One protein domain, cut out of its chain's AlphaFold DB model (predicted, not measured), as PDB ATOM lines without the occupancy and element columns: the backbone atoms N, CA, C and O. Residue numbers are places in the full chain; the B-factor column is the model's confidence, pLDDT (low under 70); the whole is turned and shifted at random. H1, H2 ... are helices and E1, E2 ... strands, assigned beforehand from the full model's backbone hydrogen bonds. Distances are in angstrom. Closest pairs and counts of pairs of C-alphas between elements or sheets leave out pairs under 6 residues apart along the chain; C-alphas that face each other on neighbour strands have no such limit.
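What this domain is: This is residues 6 to 124 of the 129 residues of the protein "Glyco_hydro_3 domain-containing protein" of Rhodobiaceae bacterium (UniProt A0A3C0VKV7). One end of this elongated model is a small parallel sheet of E1, E2 and E3 that H1 and H2 graze; the other end is a helical hairpin of H3 and H4, whose long H4 reaches back towards the sheet end. E3 runs on into E4, between the two ends, and residues 122 to 123 come back to pair with E3. The printed part has 119 residues with four named helices and four named strands, in the order E1 H1 E2 H2 E3 E4 H3 H4, and its class is mixed, helices and strands. The sheet's order is E1, E2, E3, all parallel. The whole is only just compact, close to loose, with a radius of gyration of the C-alphas of 16.3 A and spans of 54 by 28 by 19 A.

How they stand to each other: E1, residues 6 to 10, is an edge strand, parallel to the inner strand E2, residues 29 to 34, at 29 degrees; N 33 and O 9 are 2.9 A apart, within hydrogen-bond range. H1, residues 18 to 27, is only just on the sheet, with 5 pairs of C-alphas within 10 A, and only grazes it. E3, residues 62 to 65, is the other edge strand, parallel to E2 at 23 degrees, with N 32 and O 62 2.8 A apart, within hydrogen-bond range. H2, residues 42 to 54, only grazes the sheet with residues 45 to 53; the closest C-alphas of H2 and E3, those of Val 49 and Ile 63, are 7.5 A apart. E1, H1, E2 and E2, H2, E3 are strand-helix-strand units, two parallel neighbour strands with a helix between, each with a right-handed crossover. E3 runs on into E4, residues 67 to 69, at 26 degrees; E4 pairs with no named strand, but its residues pair antiparallel with residues 72 to 73. H3, residues 86 to 93, and H4, residues 97 to 117, form a hairpin and touch at a shallow tilt of 30 degrees, opposite ways, their closest C-alphas those of Tyr 93 and Ala 100, 5.0 A apart; H4 does so with residues 99 to 104 alone. H2 and H4 are near each other, with 5 pairs of C-alphas within 10 A. In all four helices every O i to N i+4 pair is within hydrogen-bond range.

Where its parts are: E1 begins at C-alpha 6 (202.578, 131.269, 154.341). E2 measures 14.4 A, H1 14.3 A and H2 18.3 A from first to last C-alpha. H4 measures 30.3 A and ends at C-alpha 117 (216.095, 143.422, 172.547).

The domain as a whole: The two C-alphas farthest apart, those of Asp 22 and Thr 95, are 54.5 A apart. The printed part has no cut. The link from E4 to H3, residues 70 to 85, is long. Mean pLDDT of the printed part is 95.6; residues 57 to 59 are under 70.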
ATOM      1  N   ALA A   6     202.966 129.859 154.296       93.75
ATOM      2  CA  ALA A   6     202.578 131.269 154.341       93.75
ATOM      3  C   ALA A   6     201.545 131.534 155.456       93.75
ATOM      4  O   ALA A   6     200.403 131.904 155.192       93.75
ATOM      5  N   ALA A   7     201.931 131.277 156.705       94.62
ATOM      6  CA  ALA A   7     201.094 131.453 157.885       94.62
ATOM      7  C   ALA A   7     201.897 132.041 159.050       94.62
ATOM      8  O   ALA A   7     203.076 131.725 159.223       94.62
ATOM      9  N   ILE A   8     201.221 132.865 159.853       96.81
ATOM     10  CA  ILE A   8     201.703 133.364 161.141       96.81
ATOM     11  C   ILE A   8     200.889 132.686 162.239       96.81
ATOM     12  O   ILE A   8     199.658 132.722 162.204       96.81
ATOM     13  N   TYR A   9     201.560 132.065 163.203       97.06
ATOM     14  CA  TYR A   9     200.900 131.347 164.293       97.06
ATOM     15  C   TYR A   9     200.909 132.131 165.601       97.06
ATOM     16  O   TYR A   9     201.890 132.774 165.959       97.06
ATOM     17  N   GLY A  10     199.799 132.064 166.332       97.31
ATOM     18  CA  GLY A  10     199.755 132.470 167.732       97.31
ATOM     19  C   GLY A  10     200.119 131.300 168.640       97.31
ATOM     20  O   GLY A  10     200.027 130.143 168.235       97.31
ATOM     21  N   LEU A  11     200.480 131.613 169.880       97.56
ATOM     22  CA  LEU A  11     200.826 130.618 170.896       97.56
ATOM     23  C   LEU A  11     199.769 130.586 171.993       97.56
ATOM     24  O   LEU A  11     199.098 131.596 172.268       97.56
ATOM     25  N   SER A  12     199.617 129.423 172.617       97.81
ATOM     26  CA  SER A  12     198.625 129.203 173.667       97.81
ATOM     27  C   SER A  12     198.974 129.908 174.981       97.81
ATOM     28  O   SER A  12     198.070 130.452 175.617       97.81
ATOM     29  N   GLY A  13     200.258 129.984 175.355       97.94
ATOM     30  CA  GLY A  13     200.684 130.530 176.648       97.94
ATOM     31  C   GLY A  13     202.104 131.099 176.675       97.94
ATOM     32  O   GLY A  13     202.618 131.579 175.664       97.94
ATOM     33  N   LEU A  14     202.712 131.090 177.861       98.44
ATOM     34  CA  LEU A  14     204.031 131.677 178.136       98.44
ATOM     35  C   LEU A  14     205.199 130.831 177.605       98.44
ATOM     36  O   LEU A  14     206.304 131.334 177.417       98.44
ATOM     37  N   GLU A  15     204.962 129.551 177.352       97.19
ATOM     38  CA  GLU A  15     205.965 128.598 176.890       97.19
ATOM     39  C   GLU A  15     205.370 127.725 175.789       97.19
ATOM     40  O   GLU A  15     204.151 127.556 175.712       97.19
ATOM     41  N   LEU A  16     206.235 127.164 174.944       95.88
ATOM     42  CA  LEU A  16     205.811 126.171 173.967       95.88
ATOM     43  C   LEU A  16     205.487 124.857 174.659       95.88
ATOM     44  O   LEU A  16     206.324 124.269 175.346       95.88
ATOM     45  N   THR A  17     204.292 124.355 174.393       96.88
ATOM     46  CA  THR A  17     203.954 122.968 174.696       96.88
ATOM     47  C   THR A  17     204.689 122.013 173.749       96.88
ATOM     48  O   THR A  17     205.095 122.382 172.644       96.88
ATOM     49  N   ALA A  18     204.827 120.749 174.157       96.25
ATOM     50  CA  ALA A  18     205.385 119.712 173.288       96.25
ATOM     51  C   ALA A  18     204.565 119.543 171.993       96.25
ATOM     52  O   ALA A  18     205.130 119.349 170.921       96.25
ATOM     53  N   GLU A  19     203.238 119.674 172.082       96.94
ATOM     54  CA  GLU A  19     202.337 119.572 170.930       96.94
ATOM     55  C   GLU A  19     202.537 120.726 169.937       96.94
ATOM     56  O   GLU A  19     202.614 120.491 168.729       96.94
ATOM     57  N   GLU A  20     202.676 121.965 170.425       96.38
ATOM     58  CA  GLU A  20     202.990 123.120 169.577       96.38
ATOM     59  C   GLU A  20     204.366 122.969 168.921       96.38
ATOM     60  O   GLU A  20     204.484 123.181 167.715       96.38
ATOM     61  N   ALA A  21     205.392 122.554 169.671       94.38
ATOM     62  CA  ALA A  21     206.736 122.336 169.135       94.38
ATOM     63  C   ALA A  21     206.748 121.268 168.024       94.38
ATOM     64  O   ALA A  21     207.337 121.468 166.956       94.38
ATOM     65  N   ASP A  22     206.047 120.152 168.231       94.31
ATOM     66  CA  ASP A  22     205.883 119.102 167.223       94.31
ATOM     67  C   ASP A  22     205.147 119.607 165.979       94.31
ATOM     68  O   ASP A  22     205.506 119.256 164.849       94.31
ATOM     69  N   TYR A  23     204.103 120.417 166.164       94.00
ATOM     70  CA  TYR A  23     203.331 120.983 165.064       94.00
ATOM     71  C   TYR A  23     204.151 121.994 164.254       94.00
ATOM     72  O   TYR A  23     204.163 121.934 163.021       94.00
ATOM     73  N   ILE A  24     204.892 122.875 164.926       93.12
ATOM     74  CA  ILE A  24     205.785 123.861 164.306       93.12
ATOM     75  C   ILE A  24     206.847 123.157 163.457       93.12
ATOM     76  O   ILE A  24     207.003 123.489 162.281       93.12
ATOM     77  N   ASN A  25     207.504 122.127 164.001       90.25
ATOM     78  CA  ASN A  25     208.497 121.327 163.274       90.25
ATOM     79  C   ASN A  25     207.940 120.703 161.987       90.25
ATOM     80  O   ASN A  25     208.624 120.632 160.965       90.25
ATOM     81  N   LYS A  26     206.687 120.239 162.022       91.69
ATOM     82  CA  LYS A  26     206.032 119.608 160.866       91.69
ATOM     83  C   LYS A  26     205.587 120.621 159.811       91.69
ATOM     84  O   LYS A  26     205.503 120.260 158.639       91.69
ATOM     85  N   THR A  27     205.290 121.857 160.209       91.94
ATOM     86  CA  THR A  27     204.623 122.846 159.345       91.94
ATOM     87  C   THR A  27     205.534 123.949 158.820       91.94
ATOM     88  O   THR A  27     205.253 124.467 157.743       91.94
ATOM     89  N   ASN A  28     206.636 124.267 159.509       90.38
ATOM     90  CA  ASN A  28     207.591 125.307 159.106       90.38
ATOM     91  C   ASN A  28     206.893 126.644 158.740       90.38
ATOM     92  O   ASN A  28     206.908 127.045 157.570       90.38
ATOM     93  N   PRO A  29     206.203 127.310 159.692       93.62
ATOM     94  CA  PRO A  29     205.472 128.551 159.425       93.62
ATOM     95  C   PRO A  29     206.393 129.720 159.053       93.62
ATOM     96  O   PRO A  29     207.597 129.716 159.307       93.62
ATOM     97  N   LEU A  30     205.814 130.772 158.468       94.38
ATOM     98  CA  LEU A  30     206.543 132.002 158.157       94.38
ATOM     99  C   LEU A  30     206.981 132.727 159.434       94.38
ATOM    100  O   LEU A  30     208.067 133.307 159.470       94.38
ATOM    101  N   GLY A  31     206.163 132.665 160.480       95.62
ATOM    102  CA  GLY A  31     206.468 133.316 161.739       95.62
ATOM    103  C   GLY A  31     205.407 133.127 162.808       95.62
ATOM    104  O   GLY A  31     204.488 132.314 162.681       95.62
ATOM    105  N   PHE A  32     205.542 133.921 163.859       97.62
ATOM    106  CA  PHE A  32     204.728 133.858 165.063       97.62
ATOM    107  C   PHE A  32     204.291 135.252 165.486       97.62
ATOM    108  O   PHE A  32     205.033 136.204 165.277       97.62
ATOM    109  N   ILE A  33     203.120 135.374 166.105       98.44
ATOM    110  CA  ILE A  33     202.637 136.625 166.696       98.44
ATOM    111  C   ILE A  33     202.396 136.450 168.195       98.44
ATOM    112  O   ILE A  33     201.716 135.513 168.627       98.44
ATOM    113  N   LEU A  34     202.970 137.353 168.990       98.69
ATOM    114  CA  LEU A  34     202.820 137.371 170.439       98.69
ATOM    115  C   LEU A  34     201.632 138.241 170.858       98.69
ATOM    116  O   LEU A  34     201.449 139.367 170.398       98.69
ATOM    117  N   PHE A  35     200.850 137.728 171.802       98.56
ATOM    118  CA  PHE A  35     199.755 138.431 172.461       98.56
ATOM    119  C   PHE A  35     200.059 138.620 173.949       98.56
ATOM    120  O   PHE A  35     200.987 138.027 174.490       98.56
ATOM    121  N   SER A  36     199.219 139.379 174.657       97.81
ATOM    122  CA  SER A  36     199.382 139.608 176.103       97.81
ATOM    123  C   SER A  36     199.433 138.319 176.933       97.81
ATOM    124  O   SER A  36     200.123 138.280 177.939       97.81
ATOM    125  N   ARG A  37     198.767 137.239 176.498       98.12
ATOM    126  CA  ARG A  37     198.828 135.919 177.163       98.12
ATOM    127  C   ARG A  37     200.189 135.211 177.044       98.12
ATOM    128  O   ARG A  37     200.383 134.181 177.674       98.12
ATOM    129  N   ASN A  38     201.089 135.724 176.205       98.56
ATOM    130  CA  ASN A  38     202.425 135.173 175.966       98.56
ATOM    131  C   ASN A  38     203.523 135.964 176.707       98.56
ATOM    132  O   ASN A  38     204.705 135.699 176.499       98.56
ATOM    133  N   ILE A  39     203.135 136.948 177.530       98.44
ATOM    134  CA  ILE A  39     204.032 137.906 178.181       98.44
ATOM    135  C   ILE A  39     203.828 137.846 179.695       98.44
ATOM    136  O   ILE A  39     202.749 138.159 180.192       98.44
ATOM    137  N   GLU A  40     204.894 137.522 180.421       98.12
ATOM    138  CA  GLU A  40     204.949 137.616 181.884       98.12
ATOM    139  C   GLU A  40     206.143 138.460 182.344       98.12
ATOM    140  O   GLU A  40     205.980 139.426 183.091       98.12
ATOM    141  N   THR A  41     207.345 138.141 181.859       98.50
ATOM    142  CA  THR A  41     208.577 138.893 182.134       98.50
ATOM    143  C   THR A  41     209.399 139.062 180.859       98.50
ATOM    144  O   THR A  41     209.255 138.287 179.916       98.50
ATOM    145  N   LEU A  42     210.296 140.055 180.813       98.25
ATOM    146  CA  LEU A  42     211.178 140.249 179.651       98.25
ATOM    147  C   LEU A  42     212.081 139.030 179.398       98.25
ATOM    148  O   LEU A  42     212.310 138.660 178.249       98.25
ATOM    149  N   GLU A  43     212.568 138.396 180.467       98.38
ATOM    150  CA  GLU A  43     213.383 137.183 180.381       98.38
ATOM    151  C   GLU A  43     212.576 136.012 179.807       98.38
ATOM    152  O   GLU A  43     213.024 135.366 178.861       98.38
ATOM    153  N   GLN A  44     211.353 135.793 180.303       98.44
ATOM    154  CA  GLN A  44     210.454 134.765 179.773       98.44
ATOM    155  C   GLN A  44     210.146 134.997 178.288       98.44
ATOM    156  O   GLN A  44     210.244 134.059 177.498       98.44
ATOM    157  N   VAL A  45     209.840 136.233 177.879       98.44
ATOM    158  CA  VAL A  45     209.579 136.557 176.465       98.44
ATOM    159  C   VAL A  45     210.813 136.286 175.604       98.44
ATOM    160  O   VAL A  45     210.696 135.659 174.553       98.44
ATOM    161  N   SER A  46     212.001 136.697 176.054       98.06
ATOM    162  CA  SER A  46     213.258 136.440 175.340       98.06
ATOM    163  C   SER A  46     213.531 134.938 175.173       98.06
ATOM    164  O   SER A  46     213.910 134.483 174.087       98.06
ATOM    165  N   ASN A  47     213.264 134.140 176.213       97.94
ATOM    166  CA  ASN A  47     213.394 132.683 176.170       97.94
ATOM    167  C   ASN A  47     212.388 132.051 175.200       97.94
ATOM    168  O   ASN A  47     212.770 131.216 174.380       97.94
ATOM    169  N   LEU A  48     211.125 132.488 175.233       97.81
ATOM    170  CA  LEU A  48     210.086 132.036 174.308       97.81
ATOM    171  C   LEU A  48     210.466 132.340 172.852       97.81
ATOM    172  O   LEU A  48     210.432 131.449 172.005       97.81
ATOM    173  N   VAL A  49     210.887 133.573 172.561       97.12
ATOM    174  CA  VAL A  49     211.317 133.985 171.215       97.12
ATOM    175  C   VAL A  49     212.544 133.201 170.755       97.12
ATOM    176  O   VAL A  49     212.598 132.764 169.604       97.12
ATOM    177  N   SER A  50     213.511 132.969 171.643       95.31
ATOM    178  CA  SER A  50     214.692 132.154 171.339       95.31
ATOM    179  C   SER A  50     214.312 130.707 171.018       95.31
ATOM    180  O   SER A  50     214.819 130.137 170.050       95.31
ATOM    181  N   HIS A  51     213.369 130.129 171.768       95.19
ATOM    182  CA  HIS A  51     212.864 128.783 171.514       95.19
ATOM    183  C   HIS A  51     212.141 128.713 170.161       95.19
ATOM    184  O   HIS A  51     212.466 127.847 169.356       95.19
ATOM    185  N   LEU A  52     211.263 129.670 169.833       94.81
ATOM    186  CA  LEU A  52     210.609 129.759 168.516       94.81
ATOM    187  C   LEU A  52     211.621 129.839 167.365       94.81
ATOM    188  O   LEU A  52     211.484 129.145 166.358       94.81
ATOM    189  N   LYS A  53     212.664 130.661 167.522       92.56
ATOM    190  CA  LYS A  53     213.727 130.806 166.520       92.56
ATOM    191  C   LYS A  53     214.591 129.557 166.376       92.56
ATOM    192  O   LYS A  53     215.156 129.363 165.308       92.56
ATOM    193  N   SER A  54     214.665 128.684 167.380       91.75
ATOM    194  CA  SER A  54     215.392 127.411 167.258       91.75
ATOM    195  C   SER A  54     214.742 126.424 166.278       91.75
ATOM    196  O   SER A  54     215.433 125.564 165.739       91.75
ATOM    197  N   PHE A  55     213.443 126.581 165.995       86.75
ATOM    198  CA  PHE A  55     212.743 125.818 164.954       86.75
ATOM    199  C   PHE A  55     212.933 126.415 163.557       86.75
ATOM    200  O   PHE A  55     212.593 125.781 162.558       86.75
ATOM    201  N   ALA A  56     213.456 127.640 163.473       74.62
ATOM    202  CA  ALA A  56     213.757 128.277 162.209       74.62
ATOM    203  C   ALA A  56     214.928 127.564 161.532       74.62
ATOM    204  O   ALA A  56     215.956 127.284 162.146       74.62
ATOM    205  N   THR A  57     214.785 127.310 160.237       66.50
ATOM    206  CA  THR A  57     215.888 126.797 159.411       66.50
ATOM    207  C   THR A  57     216.738 127.925 158.813       66.50
ATOM    208  O   THR A  57     217.782 127.653 158.225       66.50
ATOM    209  N   ASP A  58     216.323 129.183 158.999       66.19
ATOM    210  CA  ASP A  58     216.978 130.394 158.507       66.19
ATOM    211  C   ASP A  58     216.765 131.593 159.459       66.19
ATOM    212  O   ASP A  58     215.988 131.534 160.414       66.19
ATOM    213  N   SER A  59     217.474 132.697 159.212       69.25
ATOM    214  CA  SER A  59     217.359 133.957 159.965       69.25
ATOM    215  C   SER A  59     216.037 134.705 159.753       69.25
ATOM    216  O   SER A  59     215.827 135.745 160.376       69.25
ATOM    217  N   GLU A  60     215.143 134.196 158.903       80.00
ATOM    218  CA  GLU A  60     214.001 134.936 158.361       80.00
ATOM    219  C   GLU A  60     212.697 134.666 159.122       80.00
ATOM    220  O   GLU A  60     211.617 135.036 158.662       80.00
ATOM    221  N   THR A  61     212.726 133.968 160.263       92.06
ATOM    222  CA  THR A  61     211.515 133.785 161.085       92.06
ATOM    223  C   THR A  61     211.006 135.121 161.598       92.06
ATOM    224  O   THR A  61     211.690 135.838 162.336       92.06
ATOM    225  N   LEU A  62     209.769 135.435 161.215       96.00
ATOM    226  CA  LEU A  62     209.087 136.636 161.665       96.00
ATOM    227  C   LEU A  62     208.548 136.409 163.078       96.00
ATOM    228  O   LEU A  62     207.890 135.407 163.356       96.00
ATOM    229  N   ILE A  63     208.821 137.351 163.967       97.62
ATOM    230  CA  ILE A  63     208.295 137.421 165.322       97.62
ATOM    231  C   ILE A  63     207.576 138.761 165.421       97.62
ATOM    232  O   ILE A  63     208.217 139.813 165.465       97.62
ATOM    233  N   LEU A  64     206.250 138.686 165.386       98.62
ATOM    234  CA  LEU A  64     205.320 139.800 165.320       98.62
ATOM    235  C   LEU A  64     204.774 140.140 166.710       98.62
ATOM    236  O   LEU A  64     204.631 139.271 167.578       98.62
ATOM    237  N   ILE A  65     204.379 141.395 166.880       98.75
ATOM    238  CA  ILE A  65     203.616 141.901 168.021       98.75
ATOM    239  C   ILE A  65     202.736 143.071 167.557       98.75
ATOM    240  O   ILE A  65     203.021 143.663 166.521       98.75
ATOM    241  N   ASP A  66     201.698 143.413 168.323       98.25
ATOM    242  CA  ASP A  66     200.981 144.686 168.159       98.25
ATOM    243  C   ASP A  66     201.357 145.640 169.304       98.25
ATOM    244  O   ASP A  66     200.803 145.564 170.412       98.25
ATOM    245  N   GLN A  67     202.317 146.525 169.063       98.06
ATOM    246  CA  GLN A  67     202.833 147.463 170.051       98.06
ATOM    247  C   GLN A  67     202.686 148.910 169.559       98.06
ATOM    248  O   GLN A  67     203.650 149.629 169.412       98.06
ATOM    249  N   GLU A  68     201.467 149.404 169.356       96.06
ATOM    250  CA  GLU A  68     201.253 150.778 168.866       96.06
ATOM    251  C   GLU A  68     201.432 151.856 169.951       96.06
ATOM    252  O   GLU A  68     201.934 152.949 169.692       96.06
ATOM    253  N   GLY A  69     200.996 151.557 171.177       94.25
ATOM    254  CA  GLY A  69     200.835 152.529 172.259       94.25
ATOM    255  C   GLY A  69     199.373 152.719 172.676       94.25
ATOM    256  O   GLY A  69     198.421 152.343 171.990       94.25
ATOM    257  N   GLY A  70     199.162 153.275 173.870       94.88
ATOM    258  CA  GLY A  70     197.825 153.451 174.441       94.88
ATOM    259  C   GLY A  70     197.071 152.127 174.637       94.88
ATOM    260  O   GLY A  70     197.430 151.305 175.487       94.88
ATOM    261  N   ARG A  71     195.970 151.926 173.898       95.56
ATOM    262  CA  ARG A  71     195.097 150.742 174.046       95.56
ATOM    263  C   ARG A  71     195.681 149.495 173.377       95.56
ATOM    264  O   ARG A  71     195.494 148.399 173.908       95.56
ATOM    265  N   VAL A  72     196.423 149.652 172.283       96.62
ATOM    266  CA  VAL A  72     197.067 148.540 171.574       96.62
ATOM    267  C   VAL A  72     198.532 148.480 171.988       96.62
ATOM    268  O   VAL A  72     199.405 149.112 171.412       96.62
ATOM    269  N   ALA A  73     198.780 147.757 173.075       97.25
ATOM    270  CA  ALA A  73     200.117 147.467 173.571       97.25
ATOM    271  C   ALA A  73     200.075 146.121 174.294       97.25
ATOM    272  O   ALA A  73     199.246 145.932 175.199       97.25
ATOM    273  N   ARG A  74     200.920 145.177 173.868       98.12
ATOM    274  CA  ARG A  74     201.044 143.864 174.518       98.12
ATOM    275  C   ARG A  74     202.061 143.915 175.655       98.12
ATOM    276  O   ARG A  74     201.765 143.399 176.728       98.12
ATOM    277  N   LEU A  75     203.198 144.579 175.440       97.50
ATOM    278  CA  LEU A  75     204.174 144.911 176.479       97.50
ATOM    279  C   LEU A  75     203.767 146.234 177.138       97.50
ATOM    280  O   LEU A  75     203.475 147.214 176.451       97.50
ATOM    281  N   ARG A  76     203.721 146.260 178.471       95.31
ATOM    282  CA  ARG A  76     203.283 147.418 179.268       95.31
ATOM    283  C   ARG A  76     204.174 147.621 180.486       95.31
ATOM    284  O   ARG A  76     204.932 146.724 180.863       95.31
ATOM    285  N   SER A  77     204.040 148.778 181.129       93.75
ATOM    286  CA  SER A  77     204.640 149.025 182.444       93.75
ATOM    287  C   SER A  77     204.220 147.947 183.463       93.75
ATOM    288  O   SER A  77     203.049 147.555 183.478       93.75
ATOM    289  N   PRO A  78     205.138 147.436 184.311       95.69
ATOM    290  CA  PRO A  78     206.519 147.894 184.517       95.69
ATOM    291  C   PRO A  78     207.575 147.234 183.612       95.69
ATOM    292  O   PRO A  78     208.758 147.517 183.780       95.69
ATOM    293  N   LEU A  79     207.197 146.347 182.684       96.44
ATOM    294  CA  LEU A  79     208.159 145.628 181.835       96.44
ATOM    295  C   LEU A  79     208.857 146.563 180.843       96.44
ATOM    296  O   LEU A  79     210.058 146.463 180.624       96.44
ATOM    297  N   VAL A  80     208.092 147.477 180.255       95.75
ATOM    298  CA  VAL A  80     208.571 148.516 179.337       95.75
ATOM    299  C   VAL A  80     207.884 149.835 179.661       95.75
ATOM    300  O   VAL A  80     206.926 149.875 180.435       95.75
ATOM    301  N   ARG A  81     208.349 150.935 179.067       94.19
ATOM    302  CA  ARG A  81     207.621 152.205 179.161       94.19
ATOM    303  C   ARG A  81     206.278 152.098 178.439       94.19
ATOM    304  O   ARG A  81     206.173 151.437 177.407       94.19
ATOM    305  N   ASP A  82     205.274 152.809 178.932       95.88
ATOM    306  CA  ASP A  82     204.054 153.001 178.156       95.88
ATOM    307  C   ASP A  82     204.301 154.044 177.059       95.88
ATOM    308  O   ASP A  82     204.893 155.101 177.300       95.88
ATOM    309  N   TYR A  83     203.841 153.742 175.846       96.19
ATOM    310  CA  TYR A  83     203.896 154.646 174.699       96.19
ATOM    311  C   TYR A  83     202.547 155.351 174.520       96.19
ATOM    312  O   TYR A  83     201.499 154.725 174.734       96.19
ATOM    313  N   PRO A  84     202.537 156.641 174.141       95.81
ATOM    314  CA  PRO A  84     201.293 157.359 173.900       95.81
ATOM    315  C   PRO A  84     200.562 156.777 172.676       95.81
ATOM    316  O   PRO A  84     201.219 156.300 171.750       95.81
ATOM    317  N   PRO A  85     199.216 156.817 172.638       96.56
ATOM    318  CA  PRO A  85     198.474 156.496 171.422       96.56
ATOM    319  C   PRO A  85     198.811 157.488 170.298       96.56
ATOM    320  O   PRO A  85     199.123 158.652 170.569       96.56
ATOM    321  N   ALA A  86     198.682 157.044 169.044       95.88
ATOM    322  CA  ALA A  86     199.029 157.832 167.858       95.88
ATOM    323  C   ALA A  86     198.336 159.211 167.802       95.88
ATOM    324  O   ALA A  86     198.948 160.199 167.396       95.88
ATOM    325  N   GLU A  87     197.099 159.290 168.307       97.00
ATOM    326  CA  GLU A  87     196.302 160.520 168.429       97.00
ATOM    327  C   GLU A  87     197.055 161.659 169.139       97.00
ATOM    328  O   GLU A  87     196.922 162.820 168.758       97.00
ATOM    329  N   ILE A  88     197.895 161.354 170.138       96.88
ATOM    330  CA  ILE A  88     198.659 162.388 170.850       96.88
ATOM    331  C   ILE A  88     199.666 163.064 169.916       96.88
ATOM    332  O   ILE A  88     199.808 164.284 169.971       96.88
ATOM    333  N   TYR A  89     200.339 162.310 169.043       97.31
ATOM    334  CA  TYR A  89     201.259 162.902 168.070       97.31
ATOM    335  C   TYR A  89     200.507 163.766 167.051       97.31
ATOM    336  O   TYR A  89     200.972 164.859 166.736       97.31
ATOM    337  N   GLY A  90     199.328 163.319 166.600       97.25
ATOM    338  CA  GLY A  90     198.456 164.095 165.712       97.25
ATOM    339  C   GLY A  90     198.006 165.417 166.338       97.25
ATOM    340  O   GLY A  90     198.163 166.471 165.736       97.25
ATOM    341  N   ASN A  91     197.559 165.392 167.595       97.88
ATOM    342  CA  ASN A  91     197.140 166.602 168.308       97.88
ATOM    343  C   ASN A  91     198.280 167.619 168.489       97.88
ATOM    344  O   ASN A  91     198.047 168.823 168.411       97.88
ATOM    345  N   ILE A  92     199.516 167.159 168.726       98.12
ATOM    346  CA  ILE A  92     200.682 168.057 168.793       98.12
ATOM    347  C   ILE A  92     200.953 168.653 167.410       98.12
ATOM    348  O   ILE A  92     201.218 169.849 167.316       98.12
ATOM    349  N   TYR A  93     200.837 167.850 166.349       98.38
ATOM    350  CA  TYR A  93     201.121 168.270 164.976       98.38
ATOM    351  C   TYR A  93     200.292 169.487 164.544       98.38
ATOM    352  O   TYR A  93     200.826 170.367 163.877       98.38
ATOM    353  N   GLU A  94     199.041 169.599 164.998       98.44
ATOM    354  CA  GLU A  94     198.169 170.754 164.720       98.44
ATOM    355  C   GLU A  94     198.748 172.101 165.194       98.44
ATOM    356  O   GLU A  94     198.395 173.156 164.666       98.44
ATOM    357  N   THR A  95     199.637 172.087 166.192       98.31
ATOM    358  CA  THR A  95     200.215 173.306 166.789       98.31
ATOM    359  C   THR A  95     201.735 173.398 166.665       98.31
ATOM    360  O   THR A  95     202.273 174.503 166.624       98.31
ATOM    361  N   ASP A  96     202.429 172.261 166.582       98.44
ATOM    362  CA  ASP A  96     203.888 172.152 166.540       98.44
ATOM    363  C   ASP A  96     204.332 170.925 165.708       98.44
ATOM    364  O   ASP A  96     204.683 169.868 166.254       98.44
ATOM    365  N   PRO A  97     204.313 171.033 164.362       98.56
ATOM    366  CA  PRO A  97     204.650 169.926 163.465       98.56
ATOM    367  C   PRO A  97     206.056 169.353 163.668       98.56
ATOM    368  O   PRO A  97     206.254 168.140 163.579       98.56
ATOM    369  N   GLU A  98     207.048 170.208 163.934       98.56
ATOM    370  CA  GLU A  98     208.444 169.780 164.070       98.56
ATOM    371  C   GLU A  98     208.616 168.874 165.291       98.56
ATOM    372  O   GLU A  98     209.169 167.771 165.182       98.56
ATOM    373  N   ASN A  99     208.089 169.293 166.447       98.06
ATOM    374  CA  ASN A  99     208.174 168.478 167.651       98.06
ATOM    375  C   ASN A  99     207.274 167.242 167.584       98.06
ATOM    376  O   ASN A  99     207.675 166.200 168.102       98.06
ATOM    377  N   ALA A 100     206.123 167.297 166.908       98.38
ATOM    378  CA  ALA A 100     205.277 166.122 166.695       98.38
ATOM    379  C   ALA A 100     206.004 165.019 165.909       98.38
ATOM    380  O   ALA A 100     206.069 163.872 166.359       98.38
ATOM    381  N   LEU A 101     206.622 165.372 164.775       98.38
ATOM    382  CA  LEU A 101     207.392 164.431 163.955       98.38
ATOM    383  C   LEU A 101     208.590 163.870 164.726       98.38
ATOM    384  O   LEU A 101     208.854 162.665 164.694       98.38
ATOM    385  N   ARG A 102     209.298 164.732 165.464       98.44
ATOM    386  CA  ARG A 102     210.419 164.314 166.309       98.44
ATOM    387  C   ARG A 102     209.968 163.357 167.413       98.44
ATOM    388  O   ARG A 102     210.643 162.354 167.647       98.44
ATOM    389  N   ALA A 103     208.852 163.640 168.079       97.94
ATOM    390  CA  ALA A 103     208.307 162.799 169.137       97.94
ATOM    391  C   ALA A 103     207.883 161.424 168.603       97.94
ATOM    392  O   ALA A 103     208.272 160.414 169.186       97.94
ATOM    393  N   ALA A 104     207.174 161.378 167.470       97.88
ATOM    394  CA  ALA A 104     206.760 160.129 166.832       97.88
ATOM    395  C   ALA A 104     207.968 159.269 166.423       97.88
ATOM    396  O   ALA A 104     208.027 158.082 166.748       97.88
ATOM    397  N   TYR A 105     208.981 159.877 165.792       98.31
ATOM    398  CA  TYR A 105     210.218 159.184 165.419       98.31
ATOM    399  C   TYR A 105     210.951 158.614 166.640       98.31
ATOM    400  O   TYR A 105     211.341 157.447 166.649       98.31
ATOM    401  N   LEU A 106     211.133 159.419 167.692       98.00
ATOM    402  CA  LEU A 106     211.813 158.969 168.906       98.00
ATOM    403  C   LEU A 106     211.028 157.862 169.621       98.00
ATOM    404  O   LEU A 106     211.644 156.905 170.089       98.00
ATOM    405  N   GLY A 107     209.698 157.965 169.668       97.00
ATOM    406  CA  GLY A 107     208.816 156.926 170.200       97.00
ATOM    407  C   GLY A 107     208.996 155.600 169.462       97.00
ATOM    408  O   GLY A 107     209.297 154.590 170.095       97.00
ATOM    409  N   ALA A 108     208.925 155.626 168.129       97.50
ATOM    410  CA  ALA A 108     209.115 154.445 167.289       97.50
ATOM    411  C   ALA A 108     210.517 153.827 167.443       97.50
ATOM    412  O   ALA A 108     210.651 152.613 167.558       97.50
ATOM    413  N   VAL A 109     211.579 154.641 167.511       98.00
ATOM    414  CA  VAL A 109     212.953 154.139 167.706       98.00
ATOM    415  C   VAL A 109     213.129 153.475 169.072       98.00
ATOM    416  O   VAL A 109     213.811 152.455 169.173       98.00
ATOM    417  N   LEU A 110     212.567 154.054 170.135       97.44
ATOM    418  CA  LEU A 110     212.639 153.475 171.478       97.44
ATOM    419  C   LEU A 110     211.899 152.138 171.542       97.44
ATOM    420  O   LEU A 110     212.467 151.154 172.012       97.44
ATOM    421  N   MET A 111     210.693 152.098 170.985       97.69
ATOM    422  CA  MET A 111     209.866 150.902 170.895       97.69
ATOM    423  C   MET A 111     210.569 149.801 170.101       97.69
ATOM    424  O   MET A 111     210.751 148.699 170.608       97.69
ATOM    425  N   ALA A 112     211.082 150.122 168.912       97.94
ATOM    426  CA  ALA A 112     211.830 149.176 168.092       97.94
ATOM    427  C   ALA A 112     213.055 148.613 168.831       97.94
ATOM    428  O   ALA A 112     213.324 147.419 168.746       97.94
ATOM    429  N   LYS A 113     213.790 149.435 169.592       97.81
ATOM    430  CA  LYS A 113     214.932 148.961 170.395       97.81
ATOM    431  C   LYS A 113     214.513 147.997 171.501       97.81
ATOM    432  O   LYS A 113     215.212 147.012 171.725       97.81
ATOM    433  N   GLU A 114     213.407 148.277 172.185       97.00
ATOM    434  CA  GLU A 114     212.864 147.394 173.222       97.00
ATOM    435  C   GLU A 114     212.417 146.051 172.617       97.00
ATOM    436  O   GLU A 114     212.791 144.997 173.131       97.00
ATOM    437  N   LEU A 115     211.720 146.074 171.476       98.06
ATOM    438  CA  LEU A 115     211.276 144.869 170.764       98.06
ATOM    439  C   LEU A 115     212.443 144.035 170.217       98.06
ATOM    440  O   LEU A 115     212.505 142.825 170.449       98.06
ATOM    441  N   LEU A 116     213.410 144.680 169.560       97.50
ATOM    442  CA  LEU A 116     214.608 144.013 169.044       97.50
ATOM    443  C   LEU A 116     215.426 143.370 170.168       97.50
ATOM    444  O   LEU A 116     215.976 142.287 169.972       97.50
ATOM    445  N   GLY A 117     215.463 143.990 171.353       96.81
ATOM    446  CA  GLY A 117     216.095 143.422 172.547       96.81
ATOM    447  C   GLY A 117     215.470 142.102 173.012       96.81
ATOM    448  O   GLY A 117     216.158 141.287 173.619       96.81
ATOM    449  N   LEU A 118     214.198 141.860 172.679       97.75
ATOM    450  CA  LEU A 118     213.473 140.609 172.936       97.75
ATOM    451  C   LEU A 118     213.501 139.647 171.738       97.75
ATOM    452  O   LEU A 118     212.891 138.582 171.774       97.75
ATOM    453  N   GLY A 119     214.174 140.025 170.648       96.50
ATOM    454  CA  GLY A 119     214.203 139.263 169.404       96.50
ATOM    455  C   GLY A 119     212.937 139.391 168.549       96.50
ATOM    456  O   GLY A 119     212.820 138.656 167.565       96.50
ATOM    457  N   ILE A 120     212.026 140.306 168.885       97.88
ATOM    458  CA  ILE A 120     210.833 140.632 168.096       97.88
ATOM    459  C   ILE A 120     211.273 141.549 166.948       97.88
ATOM    460  O   ILE A 120     211.920 142.570 167.185       97.88
ATOM    461  N   ASN A 121     210.993 141.161 165.704       96.69
ATOM    462  CA  ASN A 121     211.529 141.827 164.506       96.69
ATOM    463  C   ASN A 121     210.456 142.448 163.607       96.69
ATOM    464  O   ASN A 121     210.802 143.094 162.620       96.69
ATOM    465  N   VAL A 122     209.179 142.282 163.948       97.69
ATOM    466  CA  VAL A 122     208.059 142.910 163.255       97.69
ATOM    467  C   VAL A 122     207.079 143.445 164.292       97.69
ATOM    468  O   VAL A 122     206.729 142.758 165.248       97.69
ATOM    469  N   ASP A 123     206.623 144.669 164.080       97.88
ATOM    470  CA  ASP A 123     205.557 145.289 164.855       97.88
ATOM    471  C   ASP A 123     204.451 145.716 163.888       97.88
ATOM    472  O   ASP A 123     204.733 146.270 162.823       97.88
ATOM    473  N   CYS A 124     203.202 145.417 164.224       97.56
ATOM    474  CA  CYS A 124     202.028 145.711 163.405       97.56
ATOM    475  C   CYS A 124     201.583 147.171 163.595       97.56
ATOM    476  O   CYS A 124     200.460 147.455 163.998       97.56
TER     477      CYS A 124